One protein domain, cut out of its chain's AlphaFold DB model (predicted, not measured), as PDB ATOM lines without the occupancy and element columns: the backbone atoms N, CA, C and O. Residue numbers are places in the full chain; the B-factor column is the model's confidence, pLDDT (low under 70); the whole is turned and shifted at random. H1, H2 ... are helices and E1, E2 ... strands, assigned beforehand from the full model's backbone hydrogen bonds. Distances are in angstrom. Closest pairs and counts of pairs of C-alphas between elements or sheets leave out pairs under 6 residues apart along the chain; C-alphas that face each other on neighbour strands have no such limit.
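This is residues 112 to 218 of the 222 residues of the protein "Anti-sigma-W factor RsiW" of Butyricicoccus sp. 1XD8-22 (UniProt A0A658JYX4). A long, twisted hairpin, E3 and E4, makes the longest axis; the short strands E6 and E7 widen its sheet beside E4, and E8 pairs with E4 near the hairpin's turn. This sheet stands between the short helix H1, over one of its faces, and a small second sheet of E1, E2 and E5. The 107 printed residues hold, in chain order, E1 E2 E3 E4 E5 E6 H1 E7 E8; the class is mostly strand. The larger sheet is branched and mixed, the smaller runs E1 E2 E5 and is antiparallel. The outline is elongated, 51 by 31 by 22 A, and only just compact, close to loose, with a radius of gyration of the C-alphas of 15.2 A.

Start at E1, residues 112 to 114, and go on to E2, residues 120 to 125: they form a hairpin, with N 113 and O 121 at 2.9 A. Next comes E3, residues 130 to 140, in a hairpin with E4, residues 143 to 154; N 134 and O 149 are 2.8 A apart. E5, residues 167 to 172, is antiparallel to E2, with N 172 and O 120 at 2.8 A. E6, residues 182 to 185, is parallel to E4, with N 184 and O 148 at 2.8 A. H1, residues 193 to 198, is on the larger sheet at a height of 8.5 A, only just over E4, on which 3 of its C-alphas fall; it runs across the strands, at 75 degrees to E4 on the local plane. Its closest C-alpha pair with E3 is Val 136 and Pro 193, 6.7 A apart. In H1 every O i to N i+4 pair is within hydrogen-bond range. E7, residues 205 to 208, is antiparallel to E6, with N 206 and O 183 at 2.8 A; its closest C-alpha pair with E1 is Val 112 and Trp 207, 6.1 A apart. E8, residues 215 to 217, is antiparallel to E4, with N 215 and O 144 at 2.9 A. E6 and E8 lie on one side of E4, E3 on the other side. E2 and E4 are only just apart, at 8.4 A.

Find C-alpha 112 at (34.616, -43.985, -20.076), where E1 begins. E2 spans 16.7 A and E3 30.8 A. From C-alpha 143 at (49.125, -59.609, -8.062), E4 runs 36.5 A. E5 spans 16.3 A, E6 10.4 A and H1 8.8 A. E8 ends at C-alpha 217, (48.067, -63.504, -5.943).

The C-alphas farthest apart, those of Pro 162 and Pro 217, are 51.0 A apart. The printed part has no cut. The link from E4 to E5, 12 residues, is long. Look for pLDDT under 70 at residues 157 to 166 and 211 to 218; the mean of the printed part of this model is 81.3.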
ATOM      1  N   VAL A 112      35.181 -42.702 -20.487       90.56
ATOM      2  CA  VAL A 112      34.616 -43.985 -20.076       90.56
ATOM      3  C   VAL A 112      34.050 -43.830 -18.678       90.56
ATOM      4  O   VAL A 112      34.701 -43.268 -17.799       90.56
ATOM      5  N   GLU A 113      32.830 -44.313 -18.491       89.12
ATOM      6  CA  GLU A 113      32.157 -44.358 -17.199       89.12
ATOM      7  C   GLU A 113      31.882 -45.812 -16.819       89.12
ATOM      8  O   GLU A 113      31.433 -46.607 -17.649       89.12
ATOM      9  N   ASP A 114      32.119 -46.147 -15.554       87.69
ATOM     10  CA  ASP A 114      31.600 -47.372 -14.951       87.69
ATOM     11  C   ASP A 114      30.116 -47.150 -14.633       87.69
ATOM     12  O   ASP A 114      29.752 -46.288 -13.826       87.69
ATOM     13  N   ALA A 115      29.248 -47.880 -15.329       85.44
ATOM     14  CA  ALA A 115      27.802 -47.802 -15.165       85.44
ATOM     15  C   ALA A 115      27.290 -48.666 -13.995       85.44
ATOM     16  O   ALA A 115      26.087 -48.650 -13.719       85.44
ATOM     17  N   GLY A 116      28.182 -49.378 -13.297       81.00
ATOM     18  CA  GLY A 116      27.867 -50.340 -12.248       81.00
ATOM     19  C   GLY A 116      27.755 -51.769 -12.778       81.00
ATOM     20  O   GLY A 116      27.629 -52.006 -13.979       81.00
ATOM     21  N   ASP A 117      27.820 -52.739 -11.860       78.94
ATOM     22  CA  ASP A 117      27.725 -54.179 -12.150       78.94
ATOM     23  C   ASP A 117      28.733 -54.676 -13.214       78.94
ATOM     24  O   ASP A 117      28.494 -55.666 -13.908       78.94
ATOM     25  N   GLY A 118      29.874 -53.983 -13.343       75.75
ATOM     26  CA  GLY A 118      30.938 -54.288 -14.304       75.75
ATOM     27  C   GLY A 118      30.631 -53.883 -15.751       75.75
ATOM     28  O   GLY A 118      31.316 -54.334 -16.669       75.75
ATOM     29  N   VAL A 119      29.605 -53.056 -15.976       86.62
ATOM     30  CA  VAL A 119      29.267 -52.508 -17.296       86.62
ATOM     31  C   VAL A 119      30.034 -51.209 -17.531       86.62
ATOM     32  O   VAL A 119      29.878 -50.243 -16.787       86.62
ATOM     33  N   PHE A 120      30.789 -51.139 -18.626       89.69
ATOM     34  CA  PHE A 120      31.492 -49.920 -19.025       89.69
ATOM     35  C   PHE A 120      30.755 -49.198 -20.149       89.69
ATOM     36  O   PHE A 120      30.415 -49.800 -21.169       89.69
ATOM     37  N   ARG A 121      30.549 -47.886 -19.998       90.00
ATOM     38  CA  ARG A 121      29.964 -47.025 -21.027       90.00
ATOM     39  C   ARG A 121      31.033 -46.128 -21.638       90.00
ATOM     40  O   ARG A 121      31.607 -45.278 -20.963       90.00
ATOM     41  N   PHE A 122      31.271 -46.307 -22.931       91.00
ATOM     42  CA  PHE A 122      32.244 -45.550 -23.709       91.00
ATOM     43  C   PHE A 122      31.533 -44.428 -24.450       91.00
ATOM     44  O   PHE A 122      30.639 -44.698 -25.250       91.00
ATOM     45  N   TYR A 123      31.960 -43.191 -24.214       88.25
ATOM     46  CA  TYR A 123      31.504 -42.013 -24.943       88.25
ATOM     47  C   TYR A 123      32.539 -41.627 -25.986       88.25
ATOM     48  O   TYR A 123      33.731 -41.555 -25.684       88.25
ATOM     49  N   TYR A 124      32.094 -41.387 -27.214       88.44
ATOM     50  CA  TYR A 124      32.973 -40.972 -28.299       88.44
ATOM     51  C   TYR A 124      32.221 -40.219 -29.407       88.44
ATOM     52  O   TYR A 124      30.994 -40.307 -29.506       88.44
ATOM     53  N   PRO A 125      32.940 -39.468 -30.259       80.62
ATOM     54  CA  PRO A 125      32.349 -38.759 -31.392       80.62
ATOM     55  C   PRO A 125      31.556 -39.652 -32.362       80.62
ATOM     56  O   PRO A 125      31.959 -40.776 -32.658       80.62
ATOM     57  N   GLU A 126      30.474 -39.126 -32.953       77.25
ATOM     58  CA  GLU A 126      29.639 -39.883 -33.910       77.25
ATOM     59  C   GLU A 126      30.354 -40.325 -35.199       77.25
ATOM     60  O   GLU A 126      29.878 -41.203 -35.913       77.25
ATOM     61  N   ASN A 127      31.501 -39.729 -35.520       73.25
ATOM     62  CA  ASN A 127      32.282 -40.056 -36.716       73.25
ATOM     63  C   ASN A 127      33.169 -41.304 -36.553       73.25
ATOM     64  O   ASN A 127      33.969 -41.603 -37.442       73.25
ATOM     65  N   VAL A 128      33.047 -42.014 -35.434       79.94
ATOM     66  CA  VAL A 128      33.749 -43.266 -35.156       79.94
ATOM     67  C   VAL A 128      32.924 -44.445 -35.657       79.94
ATOM     68  O   VAL A 128      31.724 -44.529 -35.410       79.94
ATOM     69  N   ASN A 129      33.580 -45.385 -36.336       73.00
ATOM     70  CA  ASN A 129      32.920 -46.553 -36.921       73.00
ATOM     71  C   ASN A 129      33.334 -47.874 -36.280       73.00
ATOM     72  O   ASN A 129      32.595 -48.856 -36.385       73.00
ATOM     73  N   GLY A 130      34.520 -47.920 -35.686       82.56
ATOM     74  CA  GLY A 130      35.012 -49.079 -34.970       82.56
ATOM     75  C   GLY A 130      35.575 -48.658 -33.628       82.56
ATOM     76  O   GLY A 130      36.294 -47.667 -33.503       82.56
ATOM     77  N   ILE A 131      35.220 -49.443 -32.623       89.25
ATOM     78  CA  ILE A 131      35.910 -49.487 -31.350       89.25
ATOM     79  C   ILE A 131      36.593 -50.842 -31.283       89.25
ATOM     80  O   ILE A 131      35.968 -51.885 -31.479       89.25
ATOM     81  N   SER A 132      37.899 -50.807 -31.076       91.88
ATOM     82  CA  SER A 132      38.698 -52.006 -30.892       91.88
ATOM     83  C   SER A 132      39.159 -52.044 -29.454       91.88
ATOM     84  O   SER A 132      39.712 -51.065 -28.964       91.88
ATOM     85  N   THR A 133      38.952 -53.179 -28.800       92.62
ATOM     86  CA  THR A 133      39.290 -53.404 -27.396       92.62
ATOM     87  C   THR A 133      40.221 -54.603 -27.266       92.62
ATOM     88  O   THR A 133      40.098 -55.585 -28.000       92.62
ATOM     89  N   ARG A 134      41.161 -54.538 -26.326       92.19
ATOM     90  CA  ARG A 134      42.069 -55.638 -26.007       92.19
ATOM     91  C   ARG A 134      42.401 -55.625 -24.525       92.19
ATOM     92  O   ARG A 134      42.878 -54.616 -24.016       92.19
ATOM     93  N   THR A 135      42.192 -56.748 -23.853       91.62
ATOM     94  CA  THR A 135      42.613 -56.938 -22.465       91.62
ATOM     95  C   THR A 135      44.027 -57.509 -22.406       91.62
ATOM     96  O   THR A 135      44.429 -58.323 -23.242       91.62
ATOM     97  N   VAL A 136      44.796 -57.050 -21.427       91.12
ATOM     98  CA  VAL A 136      46.155 -57.505 -21.135       91.12
ATOM     99  C   VAL A 136      46.252 -57.772 -19.638       91.12
ATOM    100  O   VAL A 136      45.744 -57.000 -18.827       91.12
ATOM    101  N   HIS A 137      46.892 -58.879 -19.276       89.56
ATOM    102  CA  HIS A 137      47.170 -59.224 -17.889       89.56
ATOM    103  C   HIS A 137      48.538 -58.669 -17.506       89.56
ATOM    104  O   HIS A 137      49.536 -59.001 -18.143       89.56
ATOM    105  N   VAL A 138      48.576 -57.828 -16.482       88.06
ATOM    106  CA  VAL A 138      49.790 -57.188 -15.982       88.06
ATOM    107  C   VAL A 138      50.078 -57.731 -14.594       88.06
ATOM    108  O   VAL A 138      49.214 -57.699 -13.720       88.06
ATOM    109  N   GLU A 139      51.283 -58.247 -14.378       84.50
ATOM    110  CA  GLU A 139      51.727 -58.637 -13.042       84.50
ATOM    111  C   GLU A 139      52.342 -57.424 -12.342       84.50
ATOM    112  O   GLU A 139      53.312 -56.835 -12.822       84.50
ATOM    113  N   ARG A 140      51.784 -57.048 -11.191       75.56
ATOM    114  CA  ARG A 140      52.287 -55.947 -10.373       75.56
ATOM    115  C   ARG A 140      52.265 -56.346  -8.909       75.56
ATOM    116  O   ARG A 140      51.238 -56.769  -8.390       75.56
ATOM    117  N   ASP A 141      53.415 -56.241  -8.248       73.50
ATOM    118  CA  ASP A 141      53.579 -56.593  -6.830       73.50
ATOM    119  C   ASP A 141      53.095 -58.022  -6.479       73.50
ATOM    120  O   ASP A 141      52.591 -58.277  -5.386       73.50
ATOM    121  N   GLY A 142      53.247 -58.971  -7.416       74.94
ATOM    122  CA  GLY A 142      52.812 -60.368  -7.266       74.94
ATOM    123  C   GLY A 142      51.298 -60.583  -7.380       74.94
ATOM    124  O   GLY A 142      50.809 -61.679  -7.102       74.94
ATOM    125  N   MET A 143      50.554 -59.554  -7.777       75.88
ATOM    126  CA  MET A 143      49.125 -59.609  -8.062       75.88
ATOM    127  C   MET A 143      48.896 -59.459  -9.562       75.88
ATOM    128  O   MET A 143      49.605 -58.711 -10.239       75.88
ATOM    129  N   LEU A 144      47.896 -60.166 -10.082       81.19
ATOM    130  CA  LEU A 144      47.520 -60.068 -11.485       81.19
ATOM    131  C   LEU A 144      46.447 -58.987 -11.651       81.19
ATOM    132  O   LEU A 144      45.434 -58.969 -10.962       81.19
ATOM    133  N   GLU A 145      46.682 -58.053 -12.557       87.12
ATOM    134  CA  GLU A 145      45.796 -56.933 -12.849       87.12
ATOM    135  C   GLU A 145      45.325 -57.044 -14.306       87.12
ATOM    136  O   GLU A 145      46.128 -57.286 -15.207       87.12
ATOM    137  N   ILE A 146      44.021 -56.896 -14.559       88.56
ATOM    138  CA  ILE A 146      43.480 -56.870 -15.926       88.56
ATOM    139  C   ILE A 146      43.381 -55.418 -16.373       88.56
ATOM    140  O   ILE A 146      42.678 -54.615 -15.754       88.56
ATOM    141  N   VAL A 147      44.074 -55.090 -17.458       91.31
ATOM    142  CA  VAL A 147      44.109 -53.759 -18.065       91.31
ATOM    143  C   VAL A 147      43.455 -53.820 -19.439       91.31
ATOM    144  O   VAL A 147      43.723 -54.732 -20.219       91.31
ATOM    145  N   LEU A 148      42.611 -52.840 -19.754       92.81
ATOM    146  CA  LEU A 148      41.949 -52.731 -21.049       92.81
ATOM    147  C   LEU A 148      42.595 -51.627 -21.884       92.81
ATOM    148  O   LEU A 148      42.689 -50.479 -21.460       92.81
ATOM    149  N   PHE A 149      42.982 -51.954 -23.109       94.38
ATOM    150  CA  PHE A 149      43.343 -50.979 -24.128       94.38
ATOM    151  C   PHE A 149      42.206 -50.861 -25.127       94.38
ATOM    152  O   PHE A 149      41.666 -51.873 -25.581       94.38
ATOM    153  N   TYR A 150      41.872 -49.637 -25.516       94.69
ATOM    154  CA  TYR A 150      40.980 -49.408 -26.638       94.69
ATOM    155  C   TYR A 150      41.490 -48.303 -27.551       94.69
ATOM    156  O   TYR A 150      42.253 -47.428 -27.145       94.69
ATOM    157  N   TYR A 151      41.061 -48.343 -28.804       93.94
ATOM    158  CA  TYR A 151      41.195 -47.219 -29.715       93.94
ATOM    159  C   TYR A 151      39.996 -47.168 -30.649       93.94
ATOM    160  O   TYR A 151      39.238 -48.133 -30.791       93.94
ATOM    161  N   LEU A 152      39.837 -46.011 -31.278       91.75
ATOM    162  CA  LEU A 152      38.742 -45.729 -32.189       91.75
ATOM    163  C   LEU A 152      39.298 -45.510 -33.586       91.75
ATOM    164  O   LEU A 152      40.343 -44.877 -33.745       91.75
ATOM    165  N   ASP A 153      38.591 -45.996 -34.597       89.56
ATOM    166  CA  ASP A 153      38.959 -45.788 -35.989       89.56
ATOM    167  C   ASP A 153      37.774 -45.328 -36.852       89.56
ATOM    168  O   ASP A 153      36.595 -45.579 -36.580       89.56
ATOM    169  N   TYR A 154      38.098 -44.593 -37.916       84.50
ATOM    170  CA  TYR A 154      37.131 -44.126 -38.910       84.50
ATOM    171  C   TYR A 154      37.675 -44.320 -40.327       84.50
ATOM    172  O   TYR A 154      38.889 -44.418 -40.525       84.50
ATOM    173  N   ARG A 155      36.793 -44.405 -41.336       82.12
ATOM    174  CA  ARG A 155      37.191 -44.594 -42.742       82.12
ATOM    175  C   ARG A 155      36.911 -43.321 -43.546       82.12
ATOM    176  O   ARG A 155      35.778 -43.111 -43.985       82.12
ATOM    177  N   PRO A 156      37.936 -42.499 -43.842       74.19
ATOM    178  CA  PRO A 156      37.749 -41.165 -44.417       74.19
ATOM    179  C   PRO A 156      36.921 -41.124 -45.706       74.19
ATOM    180  O   PRO A 156      36.131 -40.210 -45.888       74.19
ATOM    181  N   LEU A 157      37.079 -42.101 -46.609       69.81
ATOM    182  CA  LEU A 157      36.343 -42.123 -47.882       69.81
ATOM    183  C   LEU A 157      34.918 -42.672 -47.781       69.81
ATOM    184  O   LEU A 157      34.097 -42.365 -48.642       69.81
ATOM    185  N   ARG A 158      34.633 -43.518 -46.789       66.81
ATOM    186  CA  ARG A 158      33.291 -44.083 -46.605       66.81
ATOM    187  C   ARG A 158      32.399 -43.128 -45.818       66.81
ATOM    188  O   ARG A 158      31.208 -43.041 -46.092       66.81
ATOM    189  N   ASP A 159      33.012 -42.399 -44.893       62.91
ATOM    190  CA  ASP A 159      32.318 -41.687 -43.827       62.91
ATOM    191  C   ASP A 159      32.511 -40.163 -43.928       62.91
ATOM    192  O   ASP A 159      32.278 -39.441 -42.962       62.91
ATOM    193  N   ALA A 160      32.916 -39.658 -45.104       54.53
ATOM    194  CA  ALA A 160      32.945 -38.231 -45.446       54.53
ATOM    195  C   ALA A 160      31.520 -37.646 -45.565       54.53
ATOM    196  O   ALA A 160      31.110 -37.148 -46.614       54.53
ATOM    197  N   GLY A 161      30.737 -37.751 -44.495       56.31
ATOM    198  CA  GLY A 161      29.505 -37.004 -44.281       56.31
ATOM    199  C   GLY A 161      29.778 -35.710 -43.505       56.31
ATOM    200  O   GLY A 161      30.860 -35.546 -42.937       56.31
ATOM    201  N   PRO A 162      28.824 -34.762 -43.477       51.09
ATOM    202  CA  PRO A 162      28.911 -33.610 -42.586       51.09
ATOM    203  C   PRO A 162      29.060 -34.106 -41.145       51.09
ATOM    204  O   PRO A 162      28.250 -34.913 -40.700       51.09
ATOM    205  N   PHE A 163      30.106 -33.642 -40.452       50.88
ATOM    206  CA  PHE A 163      30.382 -33.965 -39.052       50.88
ATOM    207  C   PHE A 163      29.110 -33.777 -38.213       50.88
ATOM    208  O   PHE A 163      28.638 -32.642 -38.092       50.88
ATOM    209  N   PRO A 164      28.525 -34.847 -37.653       51.50
ATOM    210  CA  PRO A 164      27.436 -34.683 -36.711       51.50
ATOM    211  C   PRO A 164      27.995 -34.073 -35.423       51.50
ATOM    212  O   PRO A 164      29.016 -34.518 -34.904       51.50
ATOM    213  N   ASN A 165      27.324 -33.053 -34.896       50.78
ATOM    214  CA  ASN A 165      27.645 -32.449 -33.600       50.78
ATOM    215  C   ASN A 165      27.069 -33.298 -32.446       50.78
ATOM    216  O   ASN A 165      26.288 -32.784 -31.645       50.78
ATOM    217  N   GLY A 166      27.391 -34.593 -32.398       64.31
ATOM    218  CA  GLY A 166      26.831 -35.539 -31.430       64.31
ATOM    219  C   GLY A 166      27.868 -36.483 -30.818       64.31
ATOM    220  O   GLY A 166      28.997 -36.595 -31.303       64.31
ATOM    221  N   PHE A 167      27.457 -37.164 -29.748       70.19
ATOM    222  CA  PHE A 167      28.225 -38.192 -29.047       70.19
ATOM    223  C   PHE A 167      27.454 -39.510 -29.094       70.19
ATOM    224  O   PHE A 167      26.255 -39.526 -28.808       70.19
ATOM    225  N   PHE A 168      28.141 -40.611 -29.397       79.62
ATOM    226  CA  PHE A 168      27.613 -41.947 -29.151       79.62
ATOM    227  C   PHE A 168      28.070 -42.448 -27.791       79.62
ATOM    228  O   PHE A 168      29.180 -42.158 -27.347       79.62
ATOM    229  N   ALA A 169      27.193 -43.219 -27.158       83.25
ATOM    230  CA  ALA A 169      27.516 -44.023 -25.999       83.25
ATOM    231  C   ALA A 169      27.308 -45.494 -26.363       83.25
ATOM    232  O   ALA A 169      26.231 -45.861 -26.843       83.25
ATOM    233  N   GLN A 170      28.322 -46.322 -26.134       86.88
ATOM    234  CA  GLN A 170      28.222 -47.772 -26.267       86.88
ATOM    235  C   GLN A 170      28.518 -48.428 -24.923       86.88
ATOM    236  O   GLN A 170      29.516 -48.115 -24.277       86.88
ATOM    237  N   GLU A 171      27.633 -49.329 -24.510       87.94
ATOM    238  CA  GLU A 171      27.788 -50.119 -23.292       87.94
ATOM    239  C   GLU A 171      28.418 -51.467 -23.620       87.94
ATOM    240  O   GLU A 171      28.053 -52.110 -24.608       87.94
ATOM    241  N   PHE A 172      29.341 -51.883 -22.765       86.56
ATOM    242  CA  PHE A 172      29.998 -53.174 -22.827       86.56
ATOM    243  C   PHE A 172      29.775 -53.921 -21.513       86.56
ATOM    244  O   PHE A 172      30.160 -53.405 -20.457       86.56
ATOM    245  N   PRO A 173      29.127 -55.097 -21.546       83.62
ATOM    246  CA  PRO A 173      28.905 -55.910 -20.362       83.62
ATOM    247  C   PRO A 173      30.214 -56.483 -19.791       83.62
ATOM    248  O   PRO A 173      31.198 -56.646 -20.516       83.62
ATOM    249  N   PRO A 174      30.217 -56.886 -18.509       75.88
ATOM    250  CA  PRO A 174      31.402 -57.435 -17.838       75.88
ATOM    251  C   PRO A 174      31.949 -58.713 -18.486       75.88
ATOM    252  O   PRO A 174      33.136 -59.012 -18.366       75.88
ATOM    253  N   GLU A 175      31.100 -59.474 -19.184       80.19
ATOM    254  CA  GLU A 175      31.485 -60.703 -19.889       80.19
ATOM    255  C   GLU A 175      32.523 -60.456 -20.998       80.19
ATOM    256  O   GLU A 175      33.271 -61.371 -21.343       80.19
ATOM    257  N   ASP A 176      32.606 -59.227 -21.515       77.88
ATOM    258  CA  ASP A 176      33.499 -58.884 -22.621       77.88
ATOM    259  C   ASP A 176      34.949 -58.660 -22.164       77.88
ATOM    260  O   ASP A 176      35.884 -58.918 -22.929       77.88
ATOM    261  N   PHE A 177      35.160 -58.187 -20.927       76.25
ATOM    262  CA  PHE A 177      36.474 -57.716 -20.460       76.25
ATOM    263  C   PHE A 177      36.937 -58.293 -19.115       76.25
ATOM    264  O   PHE A 177      38.129 -58.218 -18.808       76.25
ATOM    265  N   GLY A 178      36.038 -58.876 -18.318       75.88
ATOM    266  CA  GLY A 178      36.309 -59.235 -16.926       75.88
ATOM    267  C   GLY A 178      36.381 -58.012 -16.000       75.88
ATOM    268  O   GLY A 178      35.949 -56.917 -16.352       75.88
ATOM    269  N   GLU A 179      36.927 -58.199 -14.797       81.56
ATOM    270  CA  GLU A 179      37.122 -57.113 -13.828       81.56
ATOM    271  C   GLU A 179      38.334 -56.257 -14.226       81.56
ATOM    272  O   GLU A 179      39.482 -56.555 -13.901       81.56
ATOM    273  N   VAL A 180      38.080 -55.195 -14.988       87.44
ATOM    274  CA  VAL A 180      39.118 -54.273 -15.451       87.44
ATOM    275  C   VAL A 180      39.467 -53.270 -14.354       87.44
ATOM    276  O   VAL A 180      38.602 -52.636 -13.760       87.44
ATOM    277  N   SER A 181      40.764 -53.092 -14.132       87.88
ATOM    278  CA  SER A 181      41.331 -52.125 -13.183       87.88
ATOM    279  C   SER A 181      41.525 -50.731 -13.782       87.88
ATOM    280  O   SER A 181      41.256 -49.721 -13.134       87.88
ATOM    281  N   ARG A 182      42.023 -50.677 -15.022       90.75
ATOM    282  CA  ARG A 182      42.447 -49.468 -15.729       90.75
ATOM    283  C   ARG A 182      42.171 -49.597 -17.218       90.75
ATOM    284  O   ARG A 182      42.344 -50.670 -17.802       90.75
ATOM    285  N   ILE A 183      41.778 -48.483 -17.828       92.88
ATOM    286  CA  ILE A 183      41.461 -48.382 -19.252       92.88
ATOM    287  C   ILE A 183      42.362 -47.328 -19.894       92.88
ATOM    288  O   ILE A 183      42.384 -46.173 -19.467       92.88
ATOM    289  N   PHE A 184      43.070 -47.718 -20.950       94.44
ATOM    290  CA  PHE A 184      44.014 -46.878 -21.684       94.44
ATOM    291  C   PHE A 184      43.591 -46.688 -23.141       94.44
ATOM    292  O   PHE A 184      43.058 -47.604 -23.770       94.44
ATOM    293  N   TYR A 185      43.892 -45.513 -23.698       94.62
ATOM    294  CA  TYR A 185      43.674 -45.231 -25.115       94.62
ATOM    295  C   TYR A 185      44.944 -45.471 -25.931       94.62
ATOM    296  O   TYR A 185      45.900 -44.697 -25.832       94.62
ATOM    297  N   ARG A 186      44.966 -46.513 -26.770       93.94
ATOM    298  CA  ARG A 186      46.128 -46.823 -27.615       93.94
ATOM    299  C   ARG A 186      45.790 -47.709 -28.804       93.94
ATOM    300  O   ARG A 186      45.169 -48.756 -28.648       93.94
ATOM    301  N   ASP A 187      46.298 -47.335 -29.977       93.38
ATOM    302  CA  ASP A 187      46.309 -48.219 -31.144       93.38
ATOM    303  C   ASP A 187      47.262 -49.392 -30.906       93.38
ATOM    304  O   ASP A 187      48.474 -49.219 -30.765       93.38
ATOM    305  N   PHE A 188      46.693 -50.590 -30.834       93.12
ATOM    306  CA  PHE A 188      47.420 -51.831 -30.590       93.12
ATOM    307  C   PHE A 188      47.536 -52.714 -31.842       93.12
ATOM    308  O   PHE A 188      47.936 -53.879 -31.741       93.12
ATOM    309  N   ASN A 189      47.185 -52.210 -33.031       89.56
ATOM    310  CA  ASN A 189      47.269 -52.990 -34.264       89.56
ATOM    311  C   ASN A 189      48.711 -53.391 -34.582       89.56
ATOM    312  O   ASN A 189      49.565 -52.553 -34.857       89.56
ATOM    313  N   GLY A 190      48.974 -54.700 -34.592       89.19
ATOM    314  CA  GLY A 190      50.315 -55.233 -34.841       89.19
ATOM    315  C   GLY A 190      51.314 -54.979 -33.706       89.19
ATOM    316  O   GLY A 190      52.506 -55.187 -33.914       89.19
ATOM    317  N   VAL A 191      50.842 -54.547 -32.531       92.12
ATOM    318  CA  VAL A 191      51.667 -54.325 -31.338       92.12
ATOM    319  C   VAL A 191      51.595 -55.551 -30.424       92.12
ATOM    320  O   VAL A 191      50.518 -56.109 -30.170       92.12
ATOM    321  N   ASP A 192      52.762 -55.985 -29.953       92.12
ATOM    322  CA  ASP A 192      52.900 -57.070 -28.983       92.12
ATOM    323  C   ASP A 192      52.380 -56.625 -27.599       92.12
ATOM    324  O   ASP A 192      52.624 -55.476 -27.219       92.12
ATOM    325  N   PRO A 193      51.653 -57.479 -26.848       90.00
ATOM    326  CA  PRO A 193      51.237 -57.181 -25.478       90.00
ATOM    327  C   PRO A 193      52.339 -56.625 -24.580       90.00
ATOM    328  O   PRO A 193      52.073 -55.662 -23.871       90.00
ATOM    329  N   ASP A 194      53.559 -57.160 -24.644       90.44
ATOM    330  CA  ASP A 194      54.640 -56.742 -23.744       90.44
ATOM    331  C   ASP A 194      55.016 -55.268 -23.973       90.44
ATOM    332  O   ASP A 194      55.211 -54.505 -23.031       90.44
ATOM    333  N   VAL A 195      54.985 -54.817 -25.234       91.38
ATOM    334  CA  VAL A 195      55.220 -53.407 -25.599       91.38
ATOM    335  C   VAL A 195      54.090 -52.504 -25.100       91.38
ATOM    336  O   VAL A 195      54.327 -51.352 -24.738       91.38
ATOM    337  N   LEU A 196      52.847 -52.999 -25.080       91.44
ATOM    338  CA  LEU A 196      51.726 -52.242 -24.517       91.44
ATOM    339  C   LEU A 196      51.904 -52.034 -23.013       91.44
ATOM    340  O   LEU A 196      51.576 -50.953 -22.534       91.44
ATOM    341  N   ILE A 197      52.426 -53.043 -22.308       90.56
ATOM    342  CA  ILE A 197      52.720 -52.985 -20.872       90.56
ATOM    343  C   ILE A 197      53.852 -51.988 -20.602       90.56
ATOM    344  O   ILE A 197      53.695 -51.095 -19.770       90.56
ATOM    345  N   ASP A 198      54.956 -52.084 -21.344       90.81
ATOM    346  CA  ASP A 198      56.129 -51.217 -21.172       90.81
ATOM    347  C   ASP A 198      55.818 -49.728 -21.403       90.81
ATOM    348  O   ASP A 198      56.421 -48.848 -20.787       90.81
ATOM    349  N   GLU A 199      54.867 -49.421 -22.288       91.62
ATOM    350  CA  GLU A 199      54.492 -48.047 -22.626       91.62
ATOM    351  C   GLU A 199      53.243 -47.538 -21.887       91.62
ATOM    352  O   GLU A 199      52.717 -46.470 -22.222       91.62
ATOM    353  N   MET A 200      52.757 -48.249 -20.867       90.44
ATOM    354  CA  MET A 200      51.598 -47.811 -20.079       90.44
ATOM    355  C   MET A 200      51.799 -46.422 -19.460       90.44
ATOM    356  O   MET A 200      50.883 -45.604 -19.496       90.44
ATOM    357  N   ASP A 201      53.001 -46.123 -18.964       88.50
ATOM    358  CA  ASP A 201      53.313 -44.860 -18.275       88.50
ATOM    359  C   ASP A 201      53.224 -43.622 -19.183       88.50
ATOM    360  O   ASP A 201      53.053 -42.499 -18.707       88.50
ATOM    361  N   VAL A 202      53.349 -43.814 -20.499       90.00
ATOM    362  CA  VAL A 202      53.264 -42.744 -21.508       90.00
ATOM    363  C   VAL A 202      51.952 -42.776 -22.290       90.00
ATOM    364  O   VAL A 202      51.718 -41.921 -23.146       90.00
ATOM    365  N   THR A 203      51.095 -43.759 -22.013       91.44
ATOM    366  CA  THR A 203      49.821 -43.950 -22.701       91.44
ATOM    367  C   THR A 203      48.704 -43.215 -21.949       91.44
ATOM    368  O   THR A 203      48.649 -43.287 -20.722       91.44
ATOM    369  N   PRO A 204      47.783 -42.519 -22.645       92.44
ATOM    370  CA  PRO A 204      46.666 -41.847 -21.990       92.44
ATOM    371  C   PRO A 204      45.800 -42.813 -21.169       92.44
ATOM    372  O   PRO A 204      45.198 -43.741 -21.717       92.44
ATOM    373  N   LEU A 205      45.727 -42.565 -19.860       92.56
ATOM    374  CA  LEU A 205      44.796 -43.218 -18.944       92.56
ATOM    375  C   LEU A 205      43.423 -42.552 -19.079       92.56
ATOM    376  O   LEU A 205      43.301 -41.342 -18.896       92.56
ATOM    377  N   VAL A 206      42.405 -43.345 -19.404       91.56
ATOM    378  CA  VAL A 206      41.033 -42.864 -19.625       91.56
ATOM    379  C   VAL A 206      40.156 -43.097 -18.403       91.56
ATOM    380  O   VAL A 206      39.314 -42.263 -18.085       91.56
ATOM    381  N   TRP A 207      40.351 -44.224 -17.722       91.44
ATOM    382  CA  TRP A 207      39.590 -44.588 -16.532       91.44
ATOM    383  C   TRP A 207      40.425 -45.484 -15.614       91.44
ATOM    384  O   TRP A 207      41.226 -46.292 -16.088       91.44
ATOM    385  N   GLU A 208      40.222 -45.347 -14.307       89.44
ATOM    386  CA  GLU A 208      40.855 -46.144 -13.258       89.44
ATOM    387  C   GLU A 208      39.824 -46.434 -12.163       89.44
ATOM    388  O   GLU A 208      39.069 -45.544 -11.765       89.44
ATOM    389  N   ALA A 209      39.790 -47.679 -11.693       84.19
ATOM    390  CA  ALA A 209      38.897 -48.112 -10.630       84.19
ATOM    391  C   ALA A 209      39.208 -47.385  -9.310       84.19
ATOM    392  O   ALA A 209      40.368 -47.255  -8.902       84.19
ATOM    393  N   GLU A 210      38.167 -46.949  -8.596       71.19
ATOM    394  CA  GLU A 210      38.318 -46.372  -7.260       71.19
ATOM    395  C   GLU A 210      38.716 -47.461  -6.247       71.19
ATOM    396  O   GLU A 210      37.880 -48.166  -5.683       71.19
ATOM    397  N   GLY A 211      40.025 -47.586  -6.013       63.84
ATOM    398  CA  GLY A 211      40.620 -48.663  -5.220       63.84
ATOM    399  C   GLY A 211      41.038 -49.830  -6.115       63.84
ATOM    400  O   GLY A 211      40.245 -50.336  -6.895       63.84
ATOM    401  N   ALA A 212      42.306 -50.243  -6.025       51.00
ATOM    402  CA  ALA A 212      42.895 -51.196  -6.964       51.00
ATOM    403  C   ALA A 212      42.225 -52.584  -6.877       51.00
ATOM    404  O   ALA A 212      42.366 -53.250  -5.843       51.00
ATOM    405  N   PRO A 213      41.573 -53.083  -7.945       54.22
ATOM    406  CA  PRO A 213      41.197 -54.481  -8.037       54.22
ATOM    407  C   PRO A 213      42.459 -55.249  -8.438       54.22
ATOM    408  O   PRO A 213      42.701 -55.565  -9.598       54.22
ATOM    409  N   LEU A 214      43.337 -55.481  -7.463       55.59
ATOM    410  CA  LEU A 214      44.420 -56.440  -7.613       55.59
ATOM    411  C   LEU A 214      43.773 -57.830  -7.578       55.59
ATOM    412  O   LEU A 214      43.302 -58.283  -6.530       55.59
ATOM    413  N   LEU A 215      43.697 -58.490  -8.731       56.78
ATOM    414  CA  LEU A 215      42.976 -59.747  -8.894       56.78
ATOM    415  C   LEU A 215      43.906 -60.924  -8.655       56.78
ATOM    416  O   LEU A 215      44.606 -61.400  -9.539       56.78
ATOM    417  N   THR A 216      43.815 -61.452  -7.439       54.19
ATOM    418  CA  THR A 216      44.446 -62.691  -6.962       54.19
ATOM    419  C   THR A 216      45.990 -62.698  -6.968       54.19
ATOM    420  O   THR A 216      46.632 -62.205  -7.893       54.19
ATOM    421  N   PRO A 217      46.625 -63.288  -5.937       53.03
ATOM    422  CA  PRO A 217      48.067 -63.504  -5.943       53.03
ATOM    423  C   PRO A 217      48.459 -64.475  -7.059       53.03
ATOM    424  O   PRO A 217      47.890 -65.566  -7.171       53.03
ATOM    425  N   PHE A 218      49.463 -64.111  -7.851       43.16
ATOM    426  CA  PHE A 218      50.043 -65.007  -8.839       43.16
ATOM    427  C   PHE A 218      50.689 -66.205  -8.126       43.16
ATOM    428  O   PHE A 218      51.551 -66.048  -7.261       43.16
TER     429      PHE A 218